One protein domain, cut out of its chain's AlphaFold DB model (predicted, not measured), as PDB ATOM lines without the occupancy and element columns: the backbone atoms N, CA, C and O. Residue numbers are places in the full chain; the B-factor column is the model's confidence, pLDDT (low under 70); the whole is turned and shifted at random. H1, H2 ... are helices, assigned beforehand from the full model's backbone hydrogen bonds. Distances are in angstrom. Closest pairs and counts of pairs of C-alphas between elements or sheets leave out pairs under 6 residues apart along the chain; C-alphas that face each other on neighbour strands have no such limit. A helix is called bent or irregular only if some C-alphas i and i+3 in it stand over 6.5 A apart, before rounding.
ATOM      1  N   SER A 195     -50.031   1.771  -6.657       91.94
ATOM      2  CA  SER A 195     -48.608   2.093  -6.708       91.94
ATOM      3  C   SER A 195     -47.975   1.533  -5.440       91.94
ATOM      4  O   SER A 195     -48.673   1.376  -4.433       91.94
ATOM      5  N   VAL A 196     -46.667   1.276  -5.444       92.62
ATOM      6  CA  VAL A 196     -45.967   0.846  -4.219       92.62
ATOM      7  C   VAL A 196     -46.188   1.823  -3.059       92.62
ATOM      8  O   VAL A 196     -46.388   1.405  -1.921       92.62
ATOM      9  N   GLU A 197     -46.274   3.122  -3.361       91.31
ATOM     10  CA  GLU A 197     -46.519   4.163  -2.366       91.31
ATOM     11  C   GLU A 197     -47.943   4.136  -1.811       91.31
ATOM     12  O   GLU A 197     -48.121   4.223  -0.597       91.31
ATOM     13  N   THR A 198     -48.967   4.006  -2.662       92.19
ATOM     14  CA  THR A 198     -50.368   3.959  -2.202       92.19
ATOM     15  C   THR A 198     -50.675   2.665  -1.454       92.19
ATOM     16  O   THR A 198     -51.410   2.701  -0.469       92.19
ATOM     17  N   LEU A 199     -50.087   1.537  -1.866       94.12
ATOM     18  CA  LEU A 199     -50.237   0.253  -1.178       94.12
ATOM     19  C   LEU A 199     -49.526   0.255   0.184       94.12
ATOM     20  O   LEU A 199     -50.151  -0.089   1.187       94.12
ATOM     21  N   GLY A 200     -48.270   0.717   0.254       94.75
ATOM     22  CA  GLY A 200     -47.529   0.834   1.518       94.75
ATOM     23  C   GLY A 200     -48.168   1.831   2.494       94.75
ATOM     24  O   GLY A 200     -48.318   1.544   3.683       94.75
ATOM     25  N   ALA A 201     -48.650   2.973   1.987       94.69
ATOM     26  CA  ALA A 201     -49.415   3.946   2.769       94.69
ATOM     27  C   ALA A 201     -50.715   3.348   3.330       94.69
ATOM     28  O   ALA A 201     -51.068   3.596   4.484       94.69
ATOM     29  N   LYS A 202     -51.434   2.554   2.528       95.19
ATOM     30  CA  LYS A 202     -52.669   1.903   2.968       95.19
ATOM     31  C   LYS A 202     -52.393   0.838   4.023       95.19
ATOM     32  O   LYS A 202     -53.090   0.829   5.033       95.19
ATOM     33  N   ARG A 203     -51.348   0.025   3.845       95.38
ATOM     34  CA  ARG A 203     -50.901  -0.931   4.866       95.38
ATOM     35  C   ARG A 203     -50.606  -0.240   6.194       95.38
ATOM     36  O   ARG A 203     -51.097  -0.674   7.225       95.38
ATOM     37  N   PHE A 204     -49.874   0.873   6.170       96.19
ATOM     38  CA  PHE A 204     -49.585   1.649   7.378       96.19
ATOM     39  C   PHE A 204     -50.855   2.107   8.111       96.19
ATOM     40  O   PHE A 204     -50.960   1.981   9.331       96.19
ATOM     41  N   ILE A 205     -51.844   2.620   7.372       94.94
ATOM     42  CA  ILE A 205     -53.131   3.041   7.946       94.94
ATOM     43  C   ILE A 205     -53.911   1.847   8.511       94.94
ATOM     44  O   ILE A 205     -54.542   1.976   9.564       94.94
ATOM     45  N   ASP A 206     -53.884   0.704   7.828       94.19
ATOM     46  CA  ASP A 206     -54.554  -0.518   8.276       94.19
ATOM     47  C   ASP A 206     -53.924  -1.047   9.570       94.19
ATOM     48  O   ASP A 206     -54.658  -1.326  10.517       94.19
ATOM     49  N   ASP A 207     -52.597  -1.046   9.681       95.12
ATOM     50  CA  ASP A 207     -51.889  -1.454  10.901       95.12
ATOM     51  C   ASP A 207     -52.188  -0.516  12.079       95.12
ATOM     52  O   ASP A 207     -52.454  -0.979  13.188       95.12
ATOM     53  N   ILE A 208     -52.248   0.803  11.853       95.12
ATOM     54  CA  ILE A 208     -52.706   1.751  12.884       95.12
ATOM     55  C   ILE A 208     -54.150   1.441  13.305       95.12
ATOM     56  O   ILE A 208     -54.496   1.526  14.488       95.12
ATOM     57  N   SER A 209     -55.017   1.127  12.343       93.50
ATOM     58  CA  SER A 209     -56.429   0.835  12.610       93.50
ATOM     59  C   SER A 209     -56.573  -0.444  13.440       93.50
ATOM     60  O   SER A 209     -57.299  -0.446  14.437       93.50
ATOM     61  N   SER A 210     -55.825  -1.492  13.091       92.88
ATOM     62  CA  SER A 210     -55.733  -2.746  13.845       92.88
ATOM     63  C   SER A 210     -55.168  -2.523  15.245       92.88
ATOM     64  O   SER A 210     -55.774  -2.969  16.221       92.88
ATOM     65  N   TRP A 211     -54.085  -1.750  15.379       93.50
ATOM     66  CA  TRP A 211     -53.535  -1.358  16.679       93.50
ATOM     67  C   TRP A 211     -54.583  -0.656  17.542       93.50
ATOM     68  O   TRP A 211     -54.747  -0.973  18.718       93.50
ATOM     69  N   ASN A 212     -55.321   0.300  16.982       92.19
ATOM     70  CA  ASN A 212     -56.339   1.033  17.727       92.19
ATOM     71  C   ASN A 212     -57.523   0.180  18.161       92.19
ATOM     72  O   ASN A 212     -58.076   0.444  19.228       92.19
ATOM     73  N   LYS A 213     -57.873  -0.840  17.379       91.81
ATOM     74  CA  LYS A 213     -58.992  -1.731  17.672       91.81
ATOM     75  C   LYS A 213     -58.634  -2.852  18.647       91.81
ATOM     76  O   LYS A 213     -59.435  -3.148  19.527       91.81
ATOM     77  N   TYR A 214     -57.468  -3.472  18.481       90.56
ATOM     78  CA  TYR A 214     -57.128  -4.722  19.167       90.56
ATOM     79  C   TYR A 214     -55.979  -4.593  20.164       90.56
ATOM     80  O   TYR A 214     -55.956  -5.337  21.135       90.56
ATOM     81  N   LYS A 215     -55.043  -3.658  19.952       87.81
ATOM     82  CA  LYS A 215     -53.825  -3.489  20.775       87.81
ATOM     83  C   LYS A 215     -52.921  -4.733  20.842       87.81
ATOM     84  O   LYS A 215     -52.092  -4.827  21.735       87.81
ATOM     85  N   THR A 216     -53.062  -5.659  19.893       82.88
ATOM     86  CA  THR A 216     -52.304  -6.924  19.844       82.88
ATOM     87  C   THR A 216     -51.247  -6.975  18.742       82.88
ATOM     88  O   THR A 216     -50.300  -7.739  18.853       82.88
ATOM     89  N   GLN A 217     -51.387  -6.176  17.679       86.06
ATOM     90  CA  GLN A 217     -50.447  -6.144  16.553       86.06
ATOM     91  C   GLN A 217     -49.620  -4.863  16.588       86.06
ATOM     92  O   GLN A 217     -50.164  -3.764  16.458       86.06
ATOM     93  N   TYR A 218     -48.309  -5.004  16.760       92.69
ATOM     94  CA  TYR A 218     -47.386  -3.874  16.806       92.69
ATOM     95  C   TYR A 218     -47.163  -3.252  15.427       92.69
ATOM     96  O   TYR A 218     -47.281  -3.903  14.392       92.69
ATOM     97  N   ILE A 219     -46.798  -1.971  15.415       95.12
ATOM     98  CA  ILE A 219     -46.501  -1.229  14.186       95.12
ATOM     99  C   ILE A 219     -45.040  -1.469  13.792       95.12
ATOM    100  O   ILE A 219     -44.147  -1.446  14.643       95.12
ATOM    101  N   GLY A 220     -44.775  -1.673  12.500       95.31
ATOM    102  CA  GLY A 220     -43.419  -1.863  11.982       95.31
ATOM    103  C   GLY A 220     -42.487  -0.706  12.365       95.31
ATOM    104  O   GLY A 220     -42.833   0.467  12.220       95.31
ATOM    105  N   GLY A 221     -41.294  -1.031  12.851       94.19
ATOM    106  CA  GLY A 221     -40.277  -0.096  13.328       94.19
ATOM    107  C   GLY A 221     -40.374   0.280  14.806       94.19
ATOM    108  O   GLY A 221     -39.710   1.246  15.194       94.19
ATOM    109  N   THR A 222     -41.199  -0.409  15.607       95.00
ATOM    110  CA  THR A 222     -41.432  -0.058  17.019       95.00
ATOM    111  C   THR A 222     -40.916  -1.065  18.043       95.00
ATOM    112  O   THR A 222     -40.607  -0.645  19.158       95.00
ATOM    113  N   LEU A 223     -40.782  -2.350  17.728       93.56
ATOM    114  CA  LEU A 223     -40.445  -3.357  18.741       93.56
ATOM    115  C   LEU A 223     -38.952  -3.403  19.046       93.56
ATOM    116  O   LEU A 223     -38.579  -3.573  20.207       93.56
ATOM    117  N   VAL A 224     -38.116  -3.223  18.022       92.00
ATOM    118  CA  VAL A 224     -36.666  -3.411  18.120       92.00
ATOM    119  C   VAL A 224     -35.942  -2.086  17.902       92.00
ATOM    120  O   VAL A 224     -36.139  -1.398  16.894       92.00
ATOM    121  N   ASP A 225     -35.073  -1.701  18.838       86.62
ATOM    122  CA  ASP A 225     -34.203  -0.549  18.621       86.62
ATOM    123  C   ASP A 225     -33.050  -0.913  17.681       86.62
ATOM    124  O   ASP A 225     -32.209  -1.757  17.967       86.62
ATOM    125  N   LEU A 226     -32.974  -0.221  16.545       81.38
ATOM    126  CA  LEU A 226     -31.941  -0.473  15.540       81.38
ATOM    127  C   LEU A 226     -30.513  -0.103  15.983       81.38
ATOM    128  O   LEU A 226     -29.573  -0.360  15.237       81.38
ATOM    129  N   LYS A 227     -30.340   0.580  17.122       82.50
ATOM    130  CA  LYS A 227     -29.031   1.010  17.625       82.50
ATOM    131  C   LYS A 227     -28.341  -0.088  18.429       82.50
ATOM    132  O   LYS A 227     -27.139  -0.265  18.275       82.50
ATOM    133  N   ASP A 228     -29.082  -0.752  19.306       85.19
ATOM    134  CA  ASP A 228     -28.542  -1.726  20.260       85.19
ATOM    135  C   ASP A 228     -29.226  -3.098  20.180       85.19
ATOM    136  O   ASP A 228     -28.806  -4.026  20.863       85.19
ATOM    137  N   GLY A 229     -30.246  -3.252  19.329       86.25
ATOM    138  CA  GLY A 229     -30.995  -4.494  19.165       86.25
ATOM    139  C   GLY A 229     -31.960  -4.794  20.309       86.25
ATOM    140  O   GLY A 229     -32.538  -5.879  20.333       86.25
ATOM    141  N   SER A 230     -32.155  -3.864  21.249       89.12
ATOM    142  CA  SER A 230     -33.049  -4.080  22.383       89.12
ATOM    143  C   SER A 230     -34.501  -4.247  21.935       89.12
ATOM    144  O   SER A 230     -35.021  -3.498  21.105       89.12
ATOM    145  N   TYR A 231     -35.157  -5.247  22.519       91.50
ATOM    146  CA  TYR A 231     -36.571  -5.542  22.326       91.50
ATOM    147  C   TYR A 231     -37.404  -4.934  23.454       91.50
ATOM    148  O   TYR A 231     -37.068  -5.102  24.627       91.50
ATOM    149  N   SER A 232     -38.507  -4.249  23.132       93.12
ATOM    150  CA  SER A 232     -39.432  -3.760  24.160       93.12
ATOM    151  C   SER A 232     -40.855  -3.519  23.655       93.12
ATOM    152  O   SER A 232     -41.152  -2.511  23.005       93.12
ATOM    153  N   GLU A 233     -41.773  -4.386  24.078       93.81
ATOM    154  CA  GLU A 233     -43.220  -4.213  23.890       93.81
ATOM    155  C   GLU A 233     -43.760  -2.973  24.601       93.81
ATOM    156  O   GLU A 233     -44.631  -2.278  24.074       93.81
ATOM    157  N   THR A 234     -43.234  -2.663  25.788       94.00
ATOM    158  CA  THR A 234     -43.652  -1.500  26.579       94.00
ATOM    159  C   THR A 234     -43.346  -0.201  25.841       94.00
ATOM    160  O   THR A 234     -44.218   0.662  25.720       94.00
ATOM    161  N   LEU A 235     -42.131  -0.066  25.296       93.62
ATOM    162  CA  LEU A 235     -41.749   1.116  24.521       93.62
ATOM    163  C   LEU A 235     -42.531   1.194  23.204       93.62
ATOM    164  O   LEU A 235     -43.007   2.273  22.845       93.62
ATOM    165  N   ALA A 236     -42.719   0.064  22.515       94.12
ATOM    166  CA  ALA A 236     -43.526  -0.010  21.298       94.12
ATOM    167  C   ALA A 236     -44.982   0.419  21.541       94.12
ATOM    168  O   ALA A 236     -45.542   1.215  20.780       94.12
ATOM    169  N   THR A 237     -45.573  -0.059  22.635       95.00
ATOM    170  CA  THR A 237     -46.932   0.281  23.068       95.00
ATOM    171  C   THR A 237     -47.040   1.759  23.403       95.00
ATOM    172  O   THR A 237     -47.950   2.427  22.912       95.00
ATOM    173  N   ASN A 238     -46.107   2.292  24.194       94.50
ATOM    174  CA  ASN A 238     -46.122   3.694  24.597       94.50
ATOM    175  C   ASN A 238     -46.016   4.637  23.389       94.50
ATOM    176  O   ASN A 238     -46.850   5.531  23.228       94.50
ATOM    177  N   ASP A 239     -45.061   4.387  22.487       94.56
ATOM    178  CA  ASP A 239     -44.938   5.161  21.249       94.56
ATOM    179  C   ASP A 239     -46.223   5.091  20.423       94.56
ATOM    180  O   ASP A 239     -46.707   6.114  19.937       94.56
ATOM    181  N   SER A 240     -46.805   3.899  20.289       94.81
ATOM    182  CA  SER A 240     -47.996   3.703  19.468       94.81
ATOM    183  C   SER A 240     -49.246   4.339  20.085       94.81
ATOM    184  O   SER A 240     -50.103   4.849  19.361       94.81
ATOM    185  N   LEU A 241     -49.369   4.361  21.414       94.38
ATOM    186  CA  LEU A 241     -50.441   5.072  22.117       94.38
ATOM    187  C   LEU A 241     -50.314   6.589  21.956       94.38
ATOM    188  O   LEU A 241     -51.319   7.261  21.737       94.38
ATOM    189  N   LEU A 242     -49.100   7.134  22.023       94.50
ATOM    190  CA  LEU A 242     -48.870   8.574  21.898       94.50
ATOM    191  C   LEU A 242     -48.987   9.059  20.449       94.50
ATOM    192  O   LEU A 242     -49.605  10.092  20.188       94.50
ATOM    193  N   LEU A 243     -48.412   8.329  19.494       94.62
ATOM    194  CA  LEU A 243     -48.354   8.736  18.088       94.62
ATOM    195  C   LEU A 243     -49.620   8.404  17.309       94.62
ATOM    196  O   LEU A 243     -49.939   9.121  16.363       94.62
ATOM    197  N   PHE A 244     -50.334   7.343  17.686       94.00
ATOM    198  CA  PHE A 244     -51.425   6.804  16.876       94.00
ATOM    199  C   PHE A 244     -52.751   6.675  17.629       94.00
ATOM    200  O   PHE A 244     -53.627   5.923  17.216       94.00
ATOM    201  N   THR A 245     -52.921   7.423  18.716       88.62
ATOM    202  CA  THR A 245     -54.170   7.494  19.485       88.62
ATOM    203  C   THR A 245     -55.384   7.862  18.618       88.62
ATOM    204  O   THR A 245     -55.382   8.870  17.911       88.62
ATOM    205  N   ALA A 246     -56.472   7.099  18.758       86.56
ATOM    206  CA  ALA A 246     -57.766   7.415  18.147       86.56
ATOM    207  C   ALA A 246     -58.446   8.665  18.751       86.56
ATOM    208  O   ALA A 246     -59.375   9.202  18.157       86.56
ATOM    209  N   GLN A 247     -57.986   9.154  19.909       87.75
ATOM    210  CA  GLN A 247     -58.448  10.419  20.489       87.75
ATOM    211  C   GLN A 247     -57.883  11.643  19.746       87.75
ATOM    212  O   GLN A 247     -58.452  12.730  19.836       87.75
ATOM    213  N   SER A 248     -56.781  11.491  19.003       88.75
ATOM    214  CA  SER A 248     -56.270  12.552  18.133       88.75
ATOM    215  C   SER A 248     -57.161  12.715  16.909       88.75
ATOM    216  O   SER A 248     -57.356  11.769  16.150       88.75
ATOM    217  N   THR A 249     -57.638  13.933  16.651       90.38
ATOM    218  CA  THR A 249     -58.425  14.240  15.446       90.38
ATOM    219  C   THR A 249     -57.625  13.998  14.163       90.38
ATOM    220  O   THR A 249     -58.187  13.551  13.165       90.38
ATOM    221  N   HIS A 250     -56.309  14.230  14.184       90.81
ATOM    222  CA  HIS A 250     -55.414  14.012  13.044       90.81
ATOM    223  C   HIS A 250     -55.287  12.534  12.675       90.81
ATOM    224  O   HIS A 250     -55.361  12.181  11.498       90.81
ATOM    225  N   ILE A 251     -55.118  11.673  13.681       91.56
ATOM    226  CA  ILE A 251     -54.976  10.229  13.475       91.56
ATOM    227  C   ILE A 251     -56.330   9.572  13.234       91.56
ATOM    228  O   ILE A 251     -56.435   8.745  12.334       91.56
ATOM    229  N   CYS A 252     -57.360   9.970  13.986       88.62
ATOM    230  CA  CYS A 252     -58.721   9.487  13.793       88.62
ATOM    231  C   CYS A 252     -59.150   9.715  12.348       88.62
ATOM    232  O   CYS A 252     -59.448   8.746  11.670       88.62
ATOM    233  N   ASN A 253     -59.022  10.936  11.815       87.12
ATOM    234  CA  ASN A 253     -59.356  11.206  10.415       87.12
ATOM    235  C   ASN A 253     -58.583  10.305   9.436       87.12
ATOM    236  O   ASN A 253     -59.187   9.805   8.487       87.12
ATOM    237  N   LEU A 254     -57.287  10.064   9.685       87.94
ATOM    238  CA  LEU A 254     -56.433   9.208   8.854       87.94
ATOM    239  C   LEU A 254     -56.967   7.767   8.768       87.94
ATOM    240  O   LEU A 254     -57.021   7.194   7.678       87.94
ATOM    241  N   THR A 255     -57.358   7.182   9.903       86.75
ATOM    242  CA  THR A 255     -57.866   5.803   9.986       86.75
ATOM    243  C   THR A 255     -59.345   5.693   9.648       86.75
ATOM    244  O   THR A 255     -59.771   4.683   9.092       86.75
ATOM    245  N   PHE A 256     -60.135   6.724   9.936       83.06
ATOM    246  CA  PHE A 256     -61.553   6.811   9.625       83.06
ATOM    247  C   PHE A 256     -62.064   8.269   9.703       83.06
ATOM    248  O   PHE A 256     -61.967   8.902  10.750       83.06
ATOM    249  N   PRO A 257     -62.684   8.828   8.645       78.94
ATOM    250  CA  PRO A 257     -63.191   8.151   7.450       78.94
ATOM    251  C   PRO A 257     -62.213   8.126   6.260       78.94
ATOM    252  O   PRO A 257     -62.517   7.507   5.237       78.94
ATOM    253  N   GLU A 258     -61.055   8.796   6.333       82.88
ATOM    254  CA  GLU A 258     -60.212   9.045   5.150       82.88
ATOM    255  C   GLU A 258     -59.549   7.788   4.581       82.88
ATOM    256  O   GLU A 258     -59.239   7.762   3.391       82.88
ATOM    257  N   SER A 259     -59.401   6.729   5.380       79.94
ATOM    258  CA  SER A 259     -58.828   5.443   4.959       79.94
ATOM    259  C   SER A 259     -59.590   4.761   3.816       79.94
ATOM    260  O   SER A 259     -59.014   3.941   3.095       79.94
ATOM    261  N   THR A 260     -60.867   5.108   3.629       80.50
ATOM    262  CA  THR A 260     -61.712   4.634   2.520       80.50
ATOM    263  C   THR A 260     -61.472   5.415   1.225       80.50
ATOM    264  O   THR A 260     -61.742   4.916   0.133       80.50
ATOM    265  N   ASN A 261     -60.913   6.625   1.321       84.75
ATOM    266  CA  ASN A 261     -60.636   7.499   0.193       84.75
ATOM    267  C   ASN A 261     -59.163   7.404  -0.218       84.75
ATOM    268  O   ASN A 261     -58.293   8.091   0.322       84.75
ATOM    269  N   TRP A 262     -58.892   6.611  -1.253       81.75
ATOM    270  CA  TRP A 262     -57.547   6.432  -1.805       81.75
ATOM    271  C   TRP A 262     -56.845   7.752  -2.184       81.75
ATOM    272  O   TRP A 262     -55.624   7.822  -2.088       81.75
ATOM    273  N   LYS A 263     -57.566   8.841  -2.518       81.50
ATOM    274  CA  LYS A 263     -56.946  10.153  -2.822       81.50
ATOM    275  C   LYS A 263     -56.204  10.746  -1.623       81.50
ATOM    276  O   LYS A 263     -55.252  11.504  -1.797       81.50
ATOM    277  N   LYS A 264     -56.642  10.415  -0.408       82.50
ATOM    278  CA  LYS A 264     -56.018  10.855   0.847       82.50
ATOM    279  C   LYS A 264     -54.997   9.849   1.386       82.50
ATOM    280  O   LYS A 264     -54.230  10.181   2.283       82.50
ATOM    281  N   CYS A 265     -54.935   8.653   0.805       86.31
ATOM    282  CA  CYS A 265     -54.002   7.599   1.178       86.31
ATOM    283  C   CYS A 265     -52.663   7.773   0.440       86.31
ATOM    284  O   CYS A 265     -52.351   7.071  -0.517       86.31
ATOM    285  N   ASN A 266     -51.892   8.781   0.851       89.50
ATOM    286  CA  ASN A 266     -50.553   9.043   0.328       89.50
ATOM    287  C   ASN A 266     -49.628   9.571   1.431       89.50
ATOM    288  O   ASN A 266     -50.076  10.227   2.377       89.50
ATOM    289  N   TRP A 267     -48.325   9.335   1.282       92.19
ATOM    290  CA  TRP A 267     -47.330   9.698   2.294       92.19
ATOM    291  C   TRP A 267     -47.258  11.192   2.589       92.19
ATOM    292  O   TRP A 267     -47.063  11.571   3.739       92.19
ATOM    293  N   LYS A 268     -47.490  12.062   1.599       92.38
ATOM    294  CA  LYS A 268     -47.507  13.517   1.819       92.38
ATOM    295  C   LYS A 268     -48.596  13.918   2.819       92.38
ATOM    296  O   LYS A 268     -48.342  14.734   3.706       92.38
ATOM    297  N   HIS A 269     -49.796  13.349   2.693       92.19
ATOM    298  CA  HIS A 269     -50.895  13.578   3.633       92.19
ATOM    299  C   HIS A 269     -50.640  12.914   4.989       92.19
ATOM    300  O   HIS A 269     -50.786  13.579   6.013       92.19
ATOM    301  N   ILE A 270     -50.179  11.659   5.005       93.88
ATOM    302  CA  ILE A 270     -49.834  10.935   6.240       93.88
ATOM    303  C   ILE A 270     -48.802  11.720   7.058       93.88
ATOM    304  O   ILE A 270     -49.050  12.050   8.215       93.88
ATOM    305  N   ILE A 271     -47.679  12.104   6.447       94.19
ATOM    306  CA  ILE A 271     -46.607  12.866   7.104       94.19
ATOM    307  C   ILE A 271     -47.139  14.199   7.635       94.19
ATOM    308  O   ILE A 271     -46.767  14.622   8.730       94.19
ATOM    309  N   LYS A 272     -48.044  14.861   6.902       94.06
ATOM    310  CA  LYS A 272     -48.695  16.085   7.379       94.06
ATOM    311  C   LYS A 272     -49.497  15.833   8.662       94.06
ATOM    312  O   LYS A 272     -49.329  16.606   9.603       94.06
ATOM    313  N   GLN A 273     -50.321  14.784   8.724       93.56
ATOM    314  CA  GLN A 273     -51.100  14.455   9.930       93.56
ATOM    315  C   GLN A 273     -50.201  14.044  11.101       93.56
ATOM    316  O   GLN A 273     -50.388  14.535  12.213       93.56
ATOM    317  N   LEU A 274     -49.167  13.233  10.853       93.75
ATOM    318  CA  LEU A 274     -48.192  12.853  11.881       93.75
ATOM    319  C   LEU A 274     -47.458  14.074  12.444       93.75
ATOM    320  O   LEU A 274     -47.293  14.199  13.654       93.75
ATOM    321  N   ASN A 275     -47.072  15.026  11.594       94.44
ATOM    322  CA  ASN A 275     -46.443  16.265  12.046       94.44
ATOM    323  C   ASN A 275     -47.378  17.127  12.906       94.44
ATOM    324  O   ASN A 275     -46.905  17.800  13.821       94.44
ATOM    325  N   LEU A 276     -48.685  17.133  12.626       94.69
ATOM    326  CA  LEU A 276     -49.668  17.809  13.476       94.69
ATOM    327  C   LEU A 276     -49.787  17.107  14.834       94.69
ATOM    328  O   LEU A 276     -49.676  17.773  15.861       94.69
ATOM    329  N   GLN A 277     -49.849  15.773  14.849       95.00
ATOM    330  CA  GLN A 277     -49.838  14.993  16.089       95.00
ATOM    331  C   GLN A 277     -48.585  15.258  16.936       95.00
ATOM    332  O   GLN A 277     -48.677  15.487  18.139       95.00
ATOM    333  N   ILE A 278     -47.402  15.309  16.317       94.19
ATOM    334  CA  ILE A 278     -46.145  15.643  17.006       94.19
ATOM    335  C   ILE A 278     -46.193  17.062  17.591       94.19
ATOM    336  O   ILE A 278     -45.701  17.291  18.701       94.19
ATOM    337  N   LYS A 279     -46.777  18.030  16.871       95.00
ATOM    338  CA  LYS A 279     -46.946  19.403  17.378       95.00
ATOM    339  C   LYS A 279     -47.846  19.437  18.609       95.00
ATOM    340  O   LYS A 279     -47.518  20.154  19.553       95.00
ATOM    341  N   ASP A 280     -48.926  18.667  18.626       94.56
ATOM    342  CA  ASP A 280     -49.825  18.612  19.777       94.56
ATOM    343  C   ASP A 280     -49.174  17.916  20.975       94.56
ATOM    344  O   ASP A 280     -49.185  18.473  22.073       94.56
ATOM    345  N   LEU A 281     -48.463  16.804  20.760       94.50
ATOM    346  CA  LEU A 281     -47.658  16.157  21.806       94.50
ATOM    347  C   LEU A 281     -46.594  17.093  22.395       94.50
ATOM    348  O   LEU A 281     -46.302  17.030  23.592       94.50
ATOM    349  N   ARG A 282     -46.009  17.976  21.575       94.81
ATOM    350  CA  ARG A 282     -45.064  18.998  22.044       94.81
ATOM    351  C   ARG A 282     -45.759  20.042  22.919       94.81
ATOM    352  O   ARG A 282     -45.213  20.384  23.964       94.81
ATOM    353  N   LYS A 283     -46.947  20.523  22.532       95.12
ATOM    354  CA  LYS A 283     -47.733  21.477  23.340       95.12
ATOM    355  C   LYS A 283     -48.129  20.884  24.690       95.12
ATOM    356  O   LYS A 283     -48.055  21.578  25.697       95.12
ATOM    357  N   THR A 284     -48.494  19.604  24.724       93.75
ATOM    358  CA  THR A 284     -48.863  18.900  25.963       93.75
ATOM    359  C   THR A 284     -47.664  18.328  26.723       93.75
ATOM    360  O   THR A 284     -47.863  17.558  27.655       93.75
ATOM    361  N   GLN A 285     -46.427  18.638  26.312       93.69
ATOM    362  CA  GLN A 285     -45.177  18.145  26.915       93.69
ATOM    363  C   GLN A 285     -45.027  16.610  26.993       93.69
ATOM    364  O   GLN A 285     -44.224  16.112  27.779       93.69
ATOM    365  N   LYS A 286     -45.744  15.859  26.148       93.19
ATOM    366  CA  LYS A 286     -45.694  14.383  26.072       93.19
ATOM    367  C   LYS A 286     -44.708  13.862  25.026       93.19
ATOM    368  O   LYS A 286     -44.399  12.681  24.989       93.19
ATOM    369  N   LEU A 287     -44.185  14.737  24.161       92.12
ATOM    370  CA  LEU A 287     -43.231  14.337  23.117       92.12
ATOM    371  C   LEU A 287     -41.926  13.749  23.688       92.12
ATOM    372  O   LEU A 287     -41.284  12.950  23.019       92.12
ATOM    373  N   LYS A 288     -41.540  14.134  24.910       91.31
ATOM    374  CA  LYS A 288     -40.359  13.597  25.609       91.31
ATOM    375  C   LYS A 288     -40.470  12.097  25.918       91.31
ATOM    376  O   LYS A 288     -39.445  11.450  26.084       91.31
ATOM    377  N   ASP A 289     -41.695  11.577  25.963       91.00
ATOM    378  CA  ASP A 289     -41.995  10.176  26.264       91.00
ATOM    379  C   ASP A 289     -42.021   9.312  24.987       91.00
ATOM    380  O   ASP A 289     -42.213   8.103  25.062       91.00
ATOM    381  N   VAL A 290     -41.823   9.925  23.810       91.75
ATOM    382  CA  VAL A 290     -41.735   9.247  22.512       91.75
ATOM    383  C   VAL A 290     -40.269   9.063  22.128       91.75
ATOM    384  O   VAL A 290     -39.485  10.020  22.166       91.75
ATOM    385  N   ARG A 291     -39.883   7.860  21.688       91.88
ATOM    386  CA  ARG A 291     -38.491   7.582  21.296       91.88
ATOM    387  C   ARG A 291     -38.029   8.479  20.146       91.88
ATOM    388  O   ARG A 291     -38.723   8.711  19.151       91.88
ATOM    389  N   ALA A 292     -36.791   8.961  20.240       88.38
ATOM    390  CA  ALA A 292     -36.202   9.798  19.204       88.38
ATOM    391  C   ALA A 292     -36.153   9.064  17.850       88.38
ATOM    392  O   ALA A 292     -35.802   7.891  17.767       88.38
ATOM    393  N   LYS A 293     -36.463   9.781  16.760       89.12
ATOM    394  CA  LYS A 293     -36.454   9.270  15.371       89.12
ATOM    395  C   LYS A 293     -37.435   8.114  15.090       89.12
ATOM    396  O   LYS A 293     -37.423   7.614  13.965       89.12
ATOM    397  N   ILE A 294     -38.315   7.738  16.025       91.38
ATOM    398  CA  ILE A 294     -39.248   6.615  15.842       91.38
ATOM    399  C   ILE A 294     -40.156   6.801  14.623       91.38
ATOM    400  O   ILE A 294     -40.282   5.904  13.803       91.38
ATOM    401  N   VAL A 295     -40.681   8.010  14.408       92.12
ATOM    402  CA  VAL A 295     -41.549   8.316  13.257       92.12
ATOM    403  C   VAL A 295     -40.824   8.074  11.936       92.12
ATOM    404  O   VAL A 295     -41.398   7.524  11.003       92.12
ATOM    405  N   ARG A 296     -39.535   8.430  11.863       92.12
ATOM    406  CA  ARG A 296     -38.707   8.145  10.689       92.12
ATOM    407  C   ARG A 296     -38.554   6.635  10.511       92.12
ATOM    408  O   ARG A 296     -38.786   6.154   9.411       92.12
ATOM    409  N   ARG A 297     -38.208   5.893  11.572       92.12
ATOM    410  CA  ARG A 297     -38.060   4.423  11.533       92.12
ATOM    411  C   ARG A 297     -39.331   3.726  11.041       92.12
ATOM    412  O   ARG A 297     -39.218   2.845  10.194       92.12
ATOM    413  N   ILE A 298     -40.491   4.166  11.526       94.62
ATOM    414  CA  ILE A 298     -41.805   3.673  11.106       94.62
ATOM    415  C   ILE A 298     -42.029   3.981   9.627       94.62
ATOM    416  O   ILE A 298     -42.293   3.068   8.865       94.62
ATOM    417  N   ILE A 299     -41.842   5.223   9.165       94.00
ATOM    418  CA  ILE A 299     -42.020   5.552   7.737       94.00
ATOM    419  C   ILE A 299     -41.138   4.662   6.844       94.00
ATOM    420  O   ILE A 299     -41.624   4.144   5.844       94.00
ATOM    421  N   PHE A 300     -39.878   4.417   7.222       93.06
ATOM    422  CA  PHE A 300     -38.988   3.515   6.476       93.06
ATOM    423  C   PHE A 300     -39.459   2.057   6.444       93.06
ATOM    424  O   PHE A 300     -39.088   1.344   5.521       93.06
ATOM    425  N   ALA A 301     -40.263   1.618   7.415       95.25
ATOM    426  CA  ALA A 301     -40.808   0.266   7.448       95.25
ATOM    427  C   ALA A 301     -42.016   0.072   6.513       95.25
ATOM    428  O   ALA A 301     -42.467  -1.057   6.357       95.25
ATOM    429  N   TYR A 302     -42.562   1.139   5.912       96.38
ATOM    430  CA  TYR A 302     -43.785   1.082   5.095       96.38
ATOM    431  C   TYR A 302     -43.684   1.810   3.746       96.38
ATOM    432  O   TYR A 302     -44.359   1.425   2.792       96.38
TER     433      TYR A 302
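Overview. This is residues 195 to 302 of the 335 residues of an uncharacterized protein of Rhizophagus irregularis (UniProt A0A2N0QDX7). Two long helices, H1 and H4, make a V that is closed near their first residues, with the short H3 on one side of the V and the short H5 on the other. H2 crosses at the open end, where its last residues reach in between the two arms. The printed part has 108 residues with five named helices, H1 to H5 in chain order, and no named strand, an all-helix domain. It is compact, with a radius of gyration of the C-alphas of 13.2 A and spans of 38 by 31 by 25 A.

Arrangement. Start with H1, residues 196 to 214; its residues 197 to 201 touch H4, residues 267 to 283, closest at the C-alphas of Ala 201 and Trp 267, 6.1 A apart. They run the same way at a steep tilt of 42 degrees. Look next at H2, residues 233 to 244: its residues 242 to 243 touch H4 about perpendicular at 79 degrees, closest at C-alphas 243 and 277, 6.7 A apart. H3, residues 249 to 255, forms a helical hairpin with H4, opposite ways at a shallow tilt of 33 degrees, only just short of steep; C-alphas 250 and 273 are closest, 5.3 A apart. H3 also touches H1, closest at C-alphas 255 and 209, 5.8 A apart. H5, residues 294 to 300, is near H4 and apart from H1 and H3. In all five helices every O i to N i+4 pair is within hydrogen-bond range.

Along the chain. Find C-alpha 196 at (-45.967, 0.846, -4.219); from there H1 runs 26.5 A to C-alpha 214. H2 covers 15.4 A, H3 10.1 A and H4 24.1 A. H5 runs 9.9 A and ends at C-alpha 300, at (-38.988, 3.515, 6.476).

Size, cuts and confidence. The C-alphas farthest apart, of Asp 228 and Asn 261, are 39.0 A apart. The links H1 to H2 and H3 to H4 are long. The printed part has no cut, and no printed residue is under 70 in pLDDT.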